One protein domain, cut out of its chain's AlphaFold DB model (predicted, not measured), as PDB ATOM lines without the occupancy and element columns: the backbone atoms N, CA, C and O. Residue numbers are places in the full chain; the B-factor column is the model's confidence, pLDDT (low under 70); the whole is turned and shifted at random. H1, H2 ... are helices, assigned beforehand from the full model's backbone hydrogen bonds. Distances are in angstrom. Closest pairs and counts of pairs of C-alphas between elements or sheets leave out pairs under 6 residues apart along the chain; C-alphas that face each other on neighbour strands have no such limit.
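What this domain is: This is residues 144 to 264 of the 337 residues of the protein "Acyl_transf_3 domain-containing protein" of Ruminococcus flavefaciens 007c (UniProt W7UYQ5). A flat slab of helices opens before you: the long hairpin H5 and H6 on one side, hairpin H2 and H3 beside it, H1 on H2, and short H4 at one edge between H3 and H5. The 121 printed residues, all helix in class, have six named helices, H1 to H6 in order, and are only just compact, close to loose: radius of gyration of the C-alphas 16.0 A, spans 43 by 42 by 18 A.

Where its parts are: Find C-alpha 218 at (169.489, 164.620, 128.558); H5 runs 34.2 A to residue 241. H6, residues 244 to 264, 32.2 A, kinks near 251 and ends at (172.784, 158.170, 121.157). Earlier come H1, 144 to 157; H2, 165 to 183; H3, 194 to 205; H4, 207 to 214.

How they stand to each other: H5 touches H6, closest C-alphas His 239 and Ile 246, 4.9 A, opposite ways at a shallow 21 degrees. H6 touches H3 with residues 248 to 255 alone, closest C-alphas Pro 252 and Cys 196, 4.5 A. H4 touches H5 only at the corner. Every O i to N i+4 pair is within hydrogen-bond range except in H1, 9 of 10, and H6, 12 of 17.

The domain as a whole: No cut, no long link; residues 159 to 162 are under pLDDT 70.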
ATOM      1  N   ILE A 144     157.815 133.116 113.732       89.06
ATOM      2  CA  ILE A 144     157.821 134.254 112.801       89.06
ATOM      3  C   ILE A 144     156.727 134.100 111.738       89.06
ATOM      4  O   ILE A 144     155.986 135.054 111.494       89.06
ATOM      5  N   PHE A 145     156.580 132.925 111.122       89.38
ATOM      6  CA  PHE A 145     155.532 132.696 110.123       89.38
ATOM      7  C   PHE A 145     154.129 132.819 110.721       89.38
ATOM      8  O   PHE A 145     153.276 133.472 110.118       89.38
ATOM      9  N   SER A 146     153.902 132.287 111.926       92.56
ATOM     10  CA  SER A 146     152.646 132.487 112.657       92.56
ATOM     11  C   SER A 146     152.365 133.971 112.899       92.56
ATOM     12  O   SER A 146     151.264 134.438 112.608       92.56
ATOM     13  N   LEU A 147     153.364 134.745 113.337       94.56
ATOM     14  CA  LEU A 147     153.211 136.190 113.537       94.56
ATOM     15  C   LEU A 147     152.866 136.916 112.231       94.56
ATOM     16  O   LEU A 147     151.973 137.758 112.232       94.56
ATOM     17  N   TYR A 148     153.483 136.565 111.100       93.94
ATOM     18  CA  TYR A 148     153.112 137.140 109.799       93.94
ATOM     19  C   TYR A 148     151.673 136.806 109.384       93.94
ATOM     20  O   TYR A 148     150.971 137.681 108.869       93.94
ATOM     21  N   ILE A 149     151.205 135.579 109.640       94.12
ATOM     22  CA  ILE A 149     149.803 135.197 109.415       94.12
ATOM     23  C   ILE A 149     148.879 136.051 110.290       94.12
ATOM     24  O   ILE A 149     147.871 136.562 109.798       94.12
ATOM     25  N   PHE A 150     149.228 136.271 111.559       94.88
ATOM     26  CA  PHE A 150     148.439 137.122 112.449       94.88
ATOM     27  C   PHE A 150     148.403 138.570 111.969       94.88
ATOM     28  O   PHE A 150     147.323 139.151 111.938       94.88
ATOM     29  N   ILE A 151     149.526 139.139 111.508       93.00
ATOM     30  CA  ILE A 151     149.538 140.472 110.878       93.00
ATOM     31  C   ILE A 151     148.569 140.498 109.699       93.00
ATOM     32  O   ILE A 151     147.742 141.405 109.599       93.00
ATOM     33  N   TYR A 152     148.650 139.502 108.812       92.19
ATOM     34  CA  TYR A 152     147.765 139.427 107.659       92.19
ATOM     35  C   TYR A 152     146.296 139.413 108.094       92.19
ATOM     36  O   TYR A 152     145.530 140.248 107.624       92.19
ATOM     37  N   ILE A 153     145.909 138.549 109.035       91.44
ATOM     38  CA  ILE A 153     144.536 138.483 109.557       91.44
ATOM     39  C   ILE A 153     144.123 139.828 110.172       91.44
ATOM     40  O   ILE A 153     143.101 140.400 109.788       91.44
ATOM     41  N   SER A 154     144.931 140.379 111.077       91.38
ATOM     42  CA  SER A 154     144.625 141.621 111.789       91.38
ATOM     43  C   SER A 154     144.439 142.817 110.852       91.38
ATOM     44  O   SER A 154     143.527 143.614 111.057       91.38
ATOM     45  N   PHE A 155     145.257 142.947 109.805       88.69
ATOM     46  CA  PHE A 155     145.237 144.121 108.924       88.69
ATOM     47  C   PHE A 155     144.404 143.927 107.649       88.69
ATOM     48  O   PHE A 155     143.913 144.908 107.084       88.69
ATOM     49  N   ARG A 156     144.178 142.686 107.195       85.88
ATOM     50  CA  ARG A 156     143.368 142.397 105.997       85.88
ATOM     51  C   ARG A 156     141.900 142.752 106.198       85.88
ATOM     52  O   ARG A 156     141.288 143.305 105.280       85.88
ATOM     53  N   PHE A 157     141.348 142.419 107.363       75.75
ATOM     54  CA  PHE A 157     139.926 142.600 107.667       75.75
ATOM     55  C   PHE A 157     139.611 143.981 108.261       75.75
ATOM     56  O   PHE A 157     138.511 144.490 108.068       75.75
ATOM     57  N   PHE A 158     140.589 144.641 108.890       70.38
ATOM     58  CA  PHE A 158     140.403 145.907 109.611       70.38
ATOM     59  C   PHE A 158     141.238 147.038 108.994       70.38
ATOM     60  O   PHE A 158     142.009 147.718 109.663       70.38
ATOM     61  N   LYS A 159     141.071 147.247 107.682       62.97
ATOM     62  CA  LYS A 159     141.933 148.054 106.788       62.97
ATOM     63  C   LYS A 159     142.147 149.538 107.141       62.97
ATOM     64  O   LYS A 159     142.843 150.232 106.402       62.97
ATOM     65  N   LYS A 160     141.562 150.075 108.215       65.81
ATOM     66  CA  LYS A 160     141.784 151.479 108.593       65.81
ATOM     67  C   LYS A 160     143.134 151.607 109.307       65.81
ATOM     68  O   LYS A 160     143.217 151.332 110.498       65.81
ATOM     69  N   MET A 161     144.166 152.050 108.578       58.66
ATOM     70  CA  MET A 161     145.555 152.189 109.061       58.66
ATOM     71  C   MET A 161     145.705 153.086 110.303       58.66
ATOM     72  O   MET A 161     146.642 152.905 111.072       58.66
ATOM     73  N   GLU A 162     144.786 154.029 110.528       66.94
ATOM     74  CA  GLU A 162     144.799 154.893 111.719       66.94
ATOM     75  C   GLU A 162     144.180 154.240 112.960       66.94
ATOM     76  O   GLU A 162     144.385 154.707 114.084       66.94
ATOM     77  N   SER A 163     143.424 153.158 112.768       79.25
ATOM     78  CA  SER A 163     142.742 152.479 113.857       79.25
ATOM     79  C   SER A 163     143.734 151.709 114.722       79.25
ATOM     80  O   SER A 163     144.635 151.037 114.230       79.25
ATOM     81  N   VAL A 164     143.524 151.763 116.034       89.69
ATOM     82  CA  VAL A 164     144.247 150.940 117.014       89.69
ATOM     83  C   VAL A 164     143.715 149.494 117.020       89.69
ATOM     84  O   VAL A 164     144.378 148.583 117.509       89.69
ATOM     85  N   ILE A 165     142.546 149.248 116.415       90.50
ATOM     86  CA  ILE A 165     141.855 147.950 116.421       90.50
ATOM     87  C   ILE A 165     142.721 146.806 115.851       90.50
ATOM     88  O   ILE A 165     142.843 145.790 116.536       90.50
ATOM     89  N   PRO A 166     143.384 146.929 114.679       91.88
ATOM     90  CA  PRO A 166     144.262 145.874 114.165       91.88
ATOM     91  C   PRO A 166     145.402 145.511 115.125       91.88
ATOM     92  O   PRO A 166     145.728 144.335 115.260       91.88
ATOM     93  N   LEU A 167     145.983 146.495 115.829       93.31
ATOM     94  CA  LEU A 167     147.044 146.259 116.818       93.31
ATOM     95  C   LEU A 167     146.527 145.484 118.034       93.31
ATOM     96  O   LEU A 167     147.208 144.580 118.521       93.31
ATOM     97  N   ILE A 168     145.319 145.805 118.505       94.06
ATOM     98  CA  ILE A 168     144.671 145.081 119.607       94.06
ATOM     99  C   ILE A 168     144.403 143.634 119.190       94.06
ATOM    100  O   ILE A 168     144.774 142.717 119.915       94.06
ATOM    101  N   ILE A 169     143.832 143.415 118.001       93.69
ATOM    102  CA  ILE A 169     143.563 142.064 117.484       93.69
ATOM    103  C   ILE A 169     144.864 141.274 117.337       93.69
ATOM    104  O   ILE A 169     144.923 140.123 117.760       93.69
ATOM    105  N   PHE A 170     145.916 141.885 116.786       95.19
ATOM    106  CA  PHE A 170     147.225 141.242 116.675       95.19
ATOM    107  C   PHE A 170     147.777 140.842 118.047       95.19
ATOM    108  O   PHE A 170     148.251 139.723 118.221       95.19
ATOM    109  N   THR A 171     147.663 141.735 119.035       96.38
ATOM    110  CA  THR A 171     148.093 141.472 120.415       96.38
ATOM    111  C   THR A 171     147.326 140.293 121.014       96.38
ATOM    112  O   THR A 171     147.942 139.411 121.599       96.38
ATOM    113  N   LEU A 172     146.005 140.229 120.817       96.50
ATOM    114  CA  LEU A 172     145.175 139.120 121.299       96.50
ATOM    115  C   LEU A 172     145.532 137.787 120.628       96.50
ATOM    116  O   LEU A 172     145.645 136.775 121.317       96.50
ATOM    117  N   LEU A 173     145.751 137.781 119.308       96.75
ATOM    118  CA  LEU A 173     146.183 136.585 118.577       96.75
ATOM    119  C   LEU A 173     147.562 136.107 119.047       96.75
ATOM    120  O   LEU A 173     147.746 134.914 119.275       96.75
ATOM    121  N   ALA A 174     148.511 137.027 119.238       96.69
ATOM    122  CA  ALA A 174     149.844 136.705 119.734       96.69
ATOM    123  C   ALA A 174     149.811 136.168 121.176       96.69
ATOM    124  O   ALA A 174     150.505 135.196 121.462       96.69
ATOM    125  N   SER A 175     148.990 136.741 122.062       95.19
ATOM    126  CA  SER A 175     148.805 136.228 123.427       95.19
ATOM    127  C   SER A 175     148.178 134.834 123.432       95.19
ATOM    128  O   SER A 175     148.731 133.930 124.046       95.19
ATOM    129  N   CYS A 176     147.102 134.625 122.664       96.31
ATOM    130  CA  CYS A 176     146.487 133.305 122.503       96.31
ATOM    131  C   CYS A 176     147.497 132.277 121.968       96.31
ATOM    132  O   CYS A 176     147.554 131.143 122.430       96.31
ATOM    133  N   PHE A 177     148.355 132.684 121.032       95.25
ATOM    134  CA  PHE A 177     149.413 131.822 120.522       95.25
ATOM    135  C   PHE A 177     150.457 131.469 121.591       95.25
ATOM    136  O   PHE A 177     150.854 130.310 121.671       95.25
ATOM    137  N   ILE A 178     150.861 132.417 122.443       94.19
ATOM    138  CA  ILE A 178     151.727 132.135 123.600       94.19
ATOM    139  C   ILE A 178     151.058 131.112 124.528       94.19
ATOM    140  O   ILE A 178     151.709 130.139 124.905       94.19
ATOM    141  N   ASP A 179     149.773 131.288 124.843       92.44
ATOM    142  CA  ASP A 179     149.023 130.371 125.711       92.44
ATOM    143  C   ASP A 179     148.935 128.962 125.108       92.44
ATOM    144  O   ASP A 179     149.115 127.972 125.816       92.44
ATOM    145  N   VAL A 180     148.735 128.855 123.789       93.12
ATOM    146  CA  VAL A 180     148.762 127.577 123.064       93.12
ATOM    147  C   VAL A 180     150.140 126.922 123.167       93.12
ATOM    148  O   VAL A 180     150.231 125.751 123.531       93.12
ATOM    149  N   LEU A 181     151.225 127.655 122.888       90.88
ATOM    150  CA  LEU A 181     152.588 127.114 122.985       90.88
ATOM    151  C   LEU A 181     152.929 126.673 124.415       90.88
ATOM    152  O   LEU A 181     153.615 125.666 124.600       90.88
ATOM    153  N   TYR A 182     152.424 127.403 125.411       88.38
ATOM    154  CA  TYR A 182     152.561 127.059 126.821       88.38
ATOM    155  C   TYR A 182     151.765 125.802 127.192       88.38
ATOM    156  O   TYR A 182     152.296 124.923 127.863       88.38
ATOM    157  N   PHE A 183     150.519 125.685 126.720       89.94
ATOM    158  CA  PHE A 183     149.664 124.516 126.946       89.94
ATOM    159  C   PHE A 183     150.274 123.226 126.384       89.94
ATOM    160  O   PHE A 183     150.142 122.167 126.987       89.94
ATOM    161  N   PHE A 184     150.984 123.314 125.257       87.06
ATOM    162  CA  PHE A 184     151.725 122.189 124.681       87.06
ATOM    163  C   PHE A 184     153.076 121.909 125.369       87.06
ATOM    164  O   PHE A 184     153.850 121.099 124.859       87.06
ATOM    165  N   GLU A 185     153.371 122.573 126.494       82.25
ATOM    166  CA  GLU A 185     154.600 122.420 127.288       82.25
ATOM    167  C   GLU A 185     155.886 122.554 126.456       82.25
ATOM    168  O   GLU A 185     156.923 121.942 126.730       82.25
ATOM    169  N   LEU A 186     155.836 123.381 125.408       80.81
ATOM    170  CA  LEU A 186     157.005 123.649 124.587       80.81
ATOM    171  C   LEU A 186     158.019 124.476 125.386       80.81
ATOM    172  O   LEU A 186     157.669 125.297 126.234       80.81
ATOM    173  N   GLY A 187     159.306 124.266 125.108       82.69
ATOM    174  CA  GLY A 187     160.378 124.961 125.820       82.69
ATOM    175  C   GLY A 187     160.235 126.485 125.756       82.69
ATOM    176  O   GLY A 187     159.812 127.038 124.746       82.69
ATOM    177  N   ILE A 188     160.647 127.181 126.818       84.94
ATOM    178  CA  ILE A 188     160.398 128.623 126.990       84.94
ATOM    179  C   ILE A 188     160.889 129.510 125.831       84.94
ATOM    180  O   ILE A 188     160.346 130.586 125.585       84.94
ATOM    181  N   TRP A 189     161.901 129.049 125.094       84.62
ATOM    182  CA  TRP A 189     162.432 129.721 123.909       84.62
ATOM    183  C   TRP A 189     161.424 129.825 122.754       84.62
ATOM    184  O   TRP A 189     161.621 130.642 121.870       84.62
ATOM    185  N   TRP A 190     160.346 129.032 122.745       87.19
ATOM    186  CA  TRP A 190     159.311 129.093 121.708       87.19
ATOM    187  C   TRP A 190     158.485 130.378 121.751       87.19
ATOM    188  O   TRP A 190     157.996 130.820 120.714       87.19
ATOM    189  N   TYR A 191     158.315 130.968 122.936       89.88
ATOM    190  CA  TYR A 191     157.358 132.056 123.137       89.88
ATOM    191  C   TYR A 191     157.925 133.287 123.855       89.88
ATOM    192  O   TYR A 191     157.321 134.360 123.794       89.88
ATOM    193  N   ASN A 192     159.100 133.194 124.486       89.81
ATOM    194  CA  ASN A 192     159.700 134.294 125.250       89.81
ATOM    195  C   ASN A 192     160.006 135.564 124.434       89.81
ATOM    196  O   ASN A 192     160.084 136.642 125.017       89.81
ATOM    197  N   THR A 193     160.158 135.468 123.111       91.00
ATOM    198  CA  THR A 193     160.426 136.620 122.231       91.00
ATOM    199  C   THR A 193     159.210 137.098 121.441       91.00
ATOM    200  O   THR A 193     159.302 138.116 120.756       91.00
ATOM    201  N   ILE A 194     158.061 136.413 121.518       94.50
ATOM    202  CA  ILE A 194     156.865 136.776 120.734       94.50
ATOM    203  C   ILE A 194     156.394 138.192 121.089       94.50
ATOM    204  O   ILE A 194     156.096 138.995 120.200       94.50
ATOM    205  N   LEU A 195     156.414 138.543 122.380       94.81
ATOM    206  CA  LEU A 195     156.038 139.884 122.824       94.81
ATOM    207  C   LEU A 195     156.981 140.980 122.311       94.81
ATOM    208  O   LEU A 195     156.543 142.120 122.210       94.81
ATOM    209  N   CYS A 196     158.224 140.681 121.914       94.88
ATOM    210  CA  CYS A 196     159.087 141.688 121.286       94.88
ATOM    211  C   CYS A 196     158.474 142.202 119.977       94.88
ATOM    212  O   CYS A 196     158.550 143.396 119.691       94.88
ATOM    213  N   PHE A 197     157.827 141.319 119.209       94.62
ATOM    214  CA  PHE A 197     157.144 141.694 117.973       94.62
ATOM    215  C   PHE A 197     155.932 142.586 118.268       94.62
ATOM    216  O   PHE A 197     155.786 143.659 117.682       94.62
ATOM    217  N   VAL A 198     155.111 142.181 119.242       95.75
ATOM    218  CA  VAL A 198     153.949 142.950 119.718       95.75
ATOM    219  C   VAL A 198     154.379 144.342 120.188       95.75
ATOM    220  O   VAL A 198     153.872 145.352 119.699       95.75
ATOM    221  N   SER A 199     155.358 144.417 121.091       95.56
ATOM    222  CA  SER A 199     155.885 145.680 121.608       95.56
ATOM    223  C   SER A 199     156.503 146.545 120.511       95.56
ATOM    224  O   SER A 199     156.327 147.759 120.544       95.56
ATOM    225  N   GLY A 200     157.160 145.948 119.512       95.44
ATOM    226  CA  GLY A 200     157.684 146.666 118.351       95.44
ATOM    227  C   GLY A 200     156.590 147.362 117.534       95.44
ATOM    228  O   GLY A 200     156.753 148.522 117.150       95.44
ATOM    229  N   MET A 201     155.445 146.703 117.322       93.62
ATOM    230  CA  MET A 201     154.305 147.304 116.614       93.62
ATOM    231  C   MET A 201     153.695 148.473 117.398       93.62
ATOM    232  O   MET A 201     153.451 149.539 116.828       93.62
ATOM    233  N   TRP A 202     153.508 148.307 118.711       95.44
ATOM    234  CA  TRP A 202     153.023 149.379 119.586       95.44
ATOM    235  C   TRP A 202     154.000 150.555 119.665       95.44
ATOM    236  O   TRP A 202     153.584 151.708 119.536       95.44
ATOM    237  N   TYR A 203     155.299 150.273 119.796       94.81
ATOM    238  CA  TYR A 203     156.344 151.292 119.756       94.81
ATOM    239  C   TYR A 203     156.303 152.060 118.434       94.81
ATOM    240  O   TYR A 203     156.309 153.286 118.440       94.81
ATOM    241  N   SER A 204     156.182 151.368 117.295       93.38
ATOM    242  CA  SER A 204     156.089 152.017 115.982       93.38
ATOM    243  C   SER A 204     154.879 152.949 115.870       93.38
ATOM    244  O   SER A 204     154.985 154.005 115.245       93.38
ATOM    245  N   ARG A 205     153.733 152.584 116.462       92.31
ATOM    246  CA  ARG A 205     152.508 153.402 116.424       92.31
ATOM    247  C   ARG A 205     152.629 154.693 117.233       92.31
ATOM    248  O   ARG A 205     152.073 155.704 116.798       92.31
ATOM    249  N   TYR A 206     153.317 154.642 118.373       94.00
ATOM    250  CA  TYR A 206     153.495 155.765 119.304       94.00
ATOM    251  C   TYR A 206     154.911 156.344 119.289       94.00
ATOM    252  O   TYR A 206     155.348 156.997 120.236       94.00
ATOM    253  N   LYS A 207     155.669 156.080 118.221       93.88
ATOM    254  CA  LYS A 207     157.085 156.434 118.156       93.88
ATOM    255  C   LYS A 207     157.306 157.930 118.363       93.88
ATOM    256  O   LYS A 207     158.208 158.306 119.097       93.88
ATOM    257  N   LYS A 208     156.483 158.781 117.743       93.38
ATOM    258  CA  LYS A 208     156.633 160.244 117.838       93.38
ATOM    259  C   LYS A 208     156.435 160.730 119.272       93.38
ATOM    260  O   LYS A 208     157.186 161.572 119.754       93.38
ATOM    261  N   GLU A 209     155.430 160.186 119.941       94.25
ATOM    262  CA  GLU A 209     155.063 160.500 121.314       94.25
ATOM    263  C   GLU A 209     156.145 160.019 122.288       94.25
ATOM    264  O   GLU A 209     156.566 160.775 123.164       94.25
ATOM    265  N   ILE A 210     156.654 158.798 122.090       94.00
ATOM    266  CA  ILE A 210     157.746 158.230 122.888       94.00
ATOM    267  C   ILE A 210     159.034 159.037 122.687       94.00
ATOM    268  O   ILE A 210     159.655 159.446 123.668       94.00
ATOM    269  N   ASP A 211     159.412 159.316 121.439       93.06
ATOM    270  CA  ASP A 211     160.631 160.056 121.109       93.06
ATOM    271  C   ASP A 211     160.576 161.487 121.671       93.06
ATOM    272  O   ASP A 211     161.575 161.967 122.200       93.06
ATOM    273  N   CYS A 212     159.406 162.140 121.664       93.31
ATOM    274  CA  CYS A 212     159.208 163.456 122.282       93.31
ATOM    275  C   CYS A 212     159.512 163.448 123.792       93.31
ATOM    276  O   CYS A 212     160.123 164.382 124.314       93.31
ATOM    277  N   VAL A 213     159.130 162.382 124.504       92.12
ATOM    278  CA  VAL A 213     159.406 162.234 125.942       92.12
ATOM    279  C   VAL A 213     160.873 161.891 126.193       92.12
ATOM    280  O   VAL A 213     161.516 162.522 127.035       92.12
ATOM    281  N   VAL A 214     161.401 160.903 125.469       93.44
ATOM    282  CA  VAL A 214     162.760 160.370 125.658       93.44
ATOM    283  C   VAL A 214     163.819 161.397 125.255       93.44
ATOM    284  O   VAL A 214     164.835 161.528 125.931       93.44
ATOM    285  N   GLN A 215     163.582 162.159 124.185       91.62
ATOM    286  CA  GLN A 215     164.547 163.118 123.633       91.62
ATOM    287  C   GLN A 215     164.311 164.563 124.097       91.62
ATOM    288  O   GLN A 215     164.963 165.474 123.593       91.62
ATOM    289  N   LYS A 216     163.425 164.791 125.079       92.31
ATOM    290  CA  LYS A 216     163.109 166.138 125.588       92.31
ATOM    291  C   LYS A 216     164.346 166.898 126.081       92.31
ATOM    292  O   LYS A 216     164.492 168.084 125.810       92.31
ATOM    293  N   ASN A 217     165.192 166.234 126.865       93.94
ATOM    294  CA  ASN A 217     166.496 166.709 127.332       93.94
ATOM    295  C   ASN A 217     167.319 165.514 127.850       93.94
ATOM    296  O   ASN A 217     166.787 164.413 128.012       93.94
ATOM    297  N   ASP A 218     168.607 165.719 128.135       93.56
ATOM    298  CA  ASP A 218     169.489 164.620 128.558       93.56
ATOM    299  C   ASP A 218     169.079 164.007 129.910       93.56
ATOM    300  O   ASP A 218     169.248 162.807 130.120       93.56
ATOM    301  N   ILE A 219     168.456 164.785 130.804       94.12
ATOM    302  CA  ILE A 219     167.927 164.281 132.083       94.12
ATOM    303  C   ILE A 219     166.746 163.329 131.848       94.12
ATOM    304  O   ILE A 219     166.689 162.256 132.449       94.12
ATOM    305  N   ALA A 220     165.803 163.698 130.977       93.94
ATOM    306  CA  ALA A 220     164.657 162.870 130.619       93.94
ATOM    307  C   ALA A 220     165.117 161.573 129.949       93.94
ATOM    308  O   ALA A 220     164.651 160.507 130.351       93.94
ATOM    309  N   TYR A 221     166.086 161.658 129.032       95.12
ATOM    310  CA  TYR A 221     166.723 160.498 128.412       95.12
ATOM    311  C   TYR A 221     167.331 159.558 129.463       95.12
ATOM    312  O   TYR A 221     166.927 158.395 129.555       95.12
ATOM    313  N   CYS A 222     168.235 160.066 130.309       95.25
ATOM    314  CA  CYS A 222     168.887 159.274 131.355       95.25
ATOM    315  C   CYS A 222     167.870 158.648 132.311       95.25
ATOM    316  O   CYS A 222     167.986 157.470 132.639       95.25
ATOM    317  N   ARG A 223     166.833 159.395 132.709       94.88
ATOM    318  CA  ARG A 223     165.750 158.868 133.546       94.88
ATOM    319  C   ARG A 223     165.001 157.741 132.844       94.88
ATOM    320  O   ARG A 223     164.808 156.700 133.456       94.88
ATOM    321  N   THR A 224     164.602 157.910 131.580       94.81
ATOM    322  CA  THR A 224     163.904 156.848 130.834       94.81
ATOM    323  C   THR A 224     164.758 155.592 130.696       94.81
ATOM    324  O   THR A 224     164.268 154.501 130.972       94.81
ATOM    325  N   LEU A 225     166.048 155.741 130.382       95.50
ATOM    326  CA  LEU A 225     166.979 154.623 130.264       95.50
ATOM    327  C   LEU A 225     167.183 153.905 131.607       95.50
ATOM    328  O   LEU A 225     167.064 152.683 131.667       95.50
ATOM    329  N   LEU A 226     167.435 154.647 132.691       96.81
ATOM    330  CA  LEU A 226     167.598 154.079 134.034       96.81
ATOM    331  C   LEU A 226     166.315 153.409 134.531       96.81
ATOM    332  O   LEU A 226     166.388 152.325 135.104       96.81
ATOM    333  N   CYS A 227     165.145 153.996 134.269       96.94
ATOM    334  CA  CYS A 227     163.860 153.366 134.567       96.94
ATOM    335  C   CYS A 227     163.695 152.045 133.804       96.94
ATOM    336  O   CYS A 227     163.310 151.048 134.410       96.94
ATOM    337  N   SER A 228     164.021 151.997 132.508       96.50
ATOM    338  CA  SER A 228     163.964 150.754 131.729       96.50
ATOM    339  C   SER A 228     164.944 149.695 132.240       96.50
ATOM    340  O   SER A 228     164.559 148.536 132.364       96.50
ATOM    341  N   ILE A 229     166.175 150.083 132.594       97.69
ATOM    342  CA  ILE A 229     167.175 149.180 133.192       97.69
ATOM    343  C   ILE A 229     166.694 148.657 134.551       97.69
ATOM    344  O   ILE A 229     166.824 147.468 134.828       97.69
ATOM    345  N   PHE A 230     166.105 149.516 135.383       97.81
ATOM    346  CA  PHE A 230     165.553 149.117 136.675       97.81
ATOM    347  C   PHE A 230     164.399 148.120 136.512       97.81
ATOM    348  O   PHE A 230     164.408 147.068 137.146       97.81
ATOM    349  N   ILE A 231     163.448 148.399 135.611       97.25
ATOM    350  CA  ILE A 231     162.349 147.475 135.288       97.25
ATOM    351  C   ILE A 231     162.907 146.140 134.785       97.25
ATOM    352  O   ILE A 231     162.472 145.085 135.244       97.25
ATOM    353  N   PHE A 232     163.898 146.172 133.889       96.88
ATOM    354  CA  PHE A 232     164.568 144.963 133.413       96.88
ATOM    355  C   PHE A 232     165.187 144.169 134.567       96.88
ATOM    356  O   PHE A 232     164.950 142.970 134.659       96.88
ATOM    357  N   ALA A 233     165.921 144.823 135.470       96.69
ATOM    358  CA  ALA A 233     166.562 144.171 136.610       96.69
ATOM    359  C   ALA A 233     165.542 143.528 137.562       96.69
ATOM    360  O   ALA A 233     165.741 142.391 137.990       96.69
ATOM    361  N   VAL A 234     164.427 144.211 137.848       96.31
ATOM    362  CA  VAL A 234     163.335 143.673 138.680       96.31
ATOM    363  C   VAL A 234     162.693 142.453 138.021       96.31
ATOM    364  O   VAL A 234     162.538 141.416 138.669       96.31
ATOM    365  N   LEU A 235     162.355 142.539 136.729       95.50
ATOM    366  CA  LEU A 235     161.768 141.416 135.991       95.50
ATOM    367  C   LEU A 235     162.750 140.245 135.866       95.50
ATOM    368  O   LEU A 235     162.352 139.092 136.009       95.50
ATOM    369  N   TYR A 236     164.034 140.526 135.646       94.19
ATOM    370  CA  TYR A 236     165.077 139.510 135.547       94.19
ATOM    371  C   TYR A 236     165.310 138.802 136.887       94.19
ATOM    372  O   TYR A 236     165.371 137.575 136.936       94.19
ATOM    373  N   TYR A 237     165.345 139.550 137.995       94.62
ATOM    374  CA  TYR A 237     165.359 138.965 139.338       94.62
ATOM    375  C   TYR A 237     164.120 138.096 139.580       94.62
ATOM    376  O   TYR A 237     164.228 136.990 140.114       94.62
ATOM    377  N   GLY A 238     162.948 138.563 139.141       92.50
ATOM    378  CA  GLY A 238     161.707 137.804 139.229       92.50
ATOM    379  C   GLY A 238     161.766 136.483 138.460       92.50
ATOM    380  O   GLY A 238     161.393 135.442 139.001       92.50
ATOM    381  N   HIS A 239     162.301 136.517 137.237       89.50
ATOM    382  CA  HIS A 239     162.542 135.337 136.409       89.50
ATOM    383  C   HIS A 239     163.423 134.297 137.113       89.50
ATOM    384  O   HIS A 239     163.077 133.117 137.128       89.50
ATOM    385  N   LEU A 240     164.524 134.735 137.732       90.06
ATOM    386  CA  LEU A 240     165.452 133.841 138.427       90.06
ATOM    387  C   LEU A 240     164.867 133.245 139.715       90.06
ATOM    388  O   LEU A 240     165.184 132.108 140.056       90.06
ATOM    389  N   LYS A 241     164.054 134.012 140.452       91.75
ATOM    390  CA  LYS A 241     163.605 133.634 141.801       91.75
ATOM    391  C   LYS A 241     162.235 132.964 141.852       91.75
ATOM    392  O   LYS A 241     162.032 132.099 142.698       91.75
ATOM    393  N   TYR A 242     161.289 133.399 141.022       90.19
ATOM    394  CA  TYR A 242     159.884 133.001 141.154       90.19
ATOM    395  C   TYR A 242     159.409 132.116 140.009       90.19
ATOM    396  O   TYR A 242     158.778 131.094 140.255       90.19
ATOM    397  N   SER A 243     159.650 132.518 138.759       85.94
ATOM    398  CA  SER A 243     159.024 131.861 137.612       85.94
ATOM    399  C   SER A 243     159.792 132.130 136.315       85.94
ATOM    400  O   SER A 243     159.894 133.289 135.896       85.94
ATOM    401  N   PRO A 244     160.254 131.080 135.604       82.88
ATOM    402  CA  PRO A 244     160.889 131.231 134.302       82.88
ATOM    403  C   PRO A 244     160.046 132.036 133.305       82.88
ATOM    404  O   PRO A 244     160.597 132.827 132.539       82.88
ATOM    405  N   GLN A 245     158.717 131.904 133.363       82.56
ATOM    406  CA  GLN A 245     157.740 132.553 132.481       82.56
ATOM    407  C   GLN A 245     157.812 134.088 132.512       82.56
ATOM    408  O   GLN A 245     157.482 134.730 131.516       82.56
ATOM    409  N   ILE A 246     158.330 134.698 133.585       87.81
ATOM    410  CA  ILE A 246     158.554 136.155 133.654       87.81
ATOM    411  C   ILE A 246     159.508 136.627 132.538       87.81
ATOM    412  O   ILE A 246     159.453 137.787 132.119       87.81
ATOM    413  N   MET A 247     160.321 135.722 131.972       86.06
ATOM    414  CA  MET A 247     161.214 136.025 130.854       86.06
ATOM    415  C   MET A 247     160.483 136.622 129.640       86.06
ATOM    416  O   MET A 247     161.060 137.470 128.958       86.06
ATOM    417  N   ILE A 248     159.212 136.264 129.410       91.50
ATOM    418  CA  ILE A 248     158.393 136.815 128.316       91.50
ATOM    419  C   ILE A 248     158.308 138.351 128.410       91.50
ATOM    420  O   ILE A 248     158.342 139.039 127.394       91.50
ATOM    421  N   PHE A 249     158.265 138.911 129.622       92.31
ATOM    422  CA  PHE A 249     158.236 140.361 129.837       92.31
ATOM    423  C   PHE A 249     159.631 140.988 129.850       92.31
ATOM    424  O   PHE A 249     159.782 142.156 129.497       92.31
ATOM    425  N   THR A 250     160.671 140.230 130.213       92.94
ATOM    426  CA  THR A 250     162.052 140.746 130.198       92.94
ATOM    427  C   THR A 250     162.541 141.059 128.782       92.94
ATOM    428  O   THR A 250     163.210 142.073 128.580       92.94
ATOM    429  N   ALA A 251     162.185 140.234 127.790       93.38
ATOM    430  CA  ALA A 251     162.708 140.355 126.430       93.38
ATOM    431  C   ALA A 251     162.265 141.650 125.707       93.38
ATOM    432  O   ALA A 251     163.122 142.324 125.127       93.38
ATOM    433  N   PRO A 252     160.989 142.088 125.769       95.94
ATOM    434  CA  PRO A 252     160.578 143.386 125.235       95.94
ATOM    435  C   PRO A 252     161.271 144.577 125.899       95.94
ATOM    436  O   PRO A 252     161.655 145.523 125.212       95.94
ATOM    437  N   ILE A 253     161.469 144.533 127.223       96.62
ATOM    438  CA  ILE A 253     162.159 145.610 127.947       96.62
ATOM    439  C   ILE A 253     163.635 145.663 127.547       96.62
ATOM    440  O   ILE A 253     164.167 146.747 127.317       96.62
ATOM    441  N   PHE A 254     164.280 144.507 127.390       95.50
ATOM    442  CA  PHE A 254     165.638 144.440 126.857       95.50
ATOM    443  C   PHE A 254     165.730 145.071 125.462       95.50
ATOM    444  O   PHE A 254     166.580 145.931 125.231       95.50
ATOM    445  N   ALA A 255     164.816 144.722 124.550       95.44
ATOM    446  CA  ALA A 255     164.773 145.315 123.215       95.44
ATOM    447  C   ALA A 255     164.582 146.846 123.259       95.44
ATOM    448  O   ALA A 255     165.259 147.569 122.529       95.44
ATOM    449  N   LEU A 256     163.724 147.353 124.155       95.31
ATOM    450  CA  LEU A 256     163.541 148.794 124.382       95.31
ATOM    451  C   LEU A 256     164.822 149.487 124.867       95.31
ATOM    452  O   LEU A 256     165.153 150.563 124.370       95.31
ATOM    453  N   ILE A 257     165.573 148.869 125.783       95.69
ATOM    454  CA  ILE A 257     166.870 149.396 126.235       95.69
ATOM    455  C   ILE A 257     167.832 149.522 125.049       95.69
ATOM    456  O   ILE A 257     168.462 150.566 124.885       95.69
ATOM    457  N   ILE A 258     167.913 148.501 124.188       94.44
ATOM    458  CA  ILE A 258     168.756 148.546 122.984       94.44
ATOM    459  C   ILE A 258     168.327 149.683 122.046       94.44
ATOM    460  O   ILE A 258     169.186 150.413 121.550       94.44
ATOM    461  N   ILE A 259     167.019 149.894 121.854       93.31
ATOM    462  CA  ILE A 259     166.498 151.026 121.070       93.31
ATOM    463  C   ILE A 259     166.970 152.355 121.673       93.31
ATOM    464  O   ILE A 259     167.550 153.173 120.958       93.31
ATOM    465  N   PHE A 260     166.800 152.565 122.980       93.94
ATOM    466  CA  PHE A 260     167.208 153.813 123.635       93.94
ATOM    467  C   PHE A 260     168.721 154.043 123.605       93.94
ATOM    468  O   PHE A 260     169.163 155.173 123.385       93.94
ATOM    469  N   LEU A 261     169.529 152.993 123.754       93.19
ATOM    470  CA  LEU A 261     170.982 153.085 123.580       93.19
ATOM    471  C   LEU A 261     171.345 153.473 122.139       93.19
ATOM    472  O   LEU A 261     172.177 154.358 121.924       93.19
ATOM    473  N   SER A 262     170.669 152.879 121.151       90.69
ATOM    474  CA  SER A 262     170.919 153.146 119.726       90.69
ATOM    475  C   SER A 262     170.582 154.580 119.289       90.69
ATOM    476  O   SER A 262     171.096 155.050 118.275       90.69
ATOM    477  N   MET A 263     169.769 155.313 120.064       90.25
ATOM    478  CA  MET A 263     169.459 156.722 119.782       90.25
ATOM    479  C   MET A 263     170.676 157.647 119.941       90.25
ATOM    480  O   MET A 263     170.787 158.633 119.213       90.25
ATOM    481  N   LYS A 264     171.588 157.349 120.877       88.38
ATOM    482  CA  LYS A 264     172.784 158.170 121.157       88.38
ATOM    483  C   LYS A 264     174.078 157.500 120.682       88.38
ATOM    484  O   LYS A 264     175.028 158.197 120.337       88.38
TER     485      LYS A 264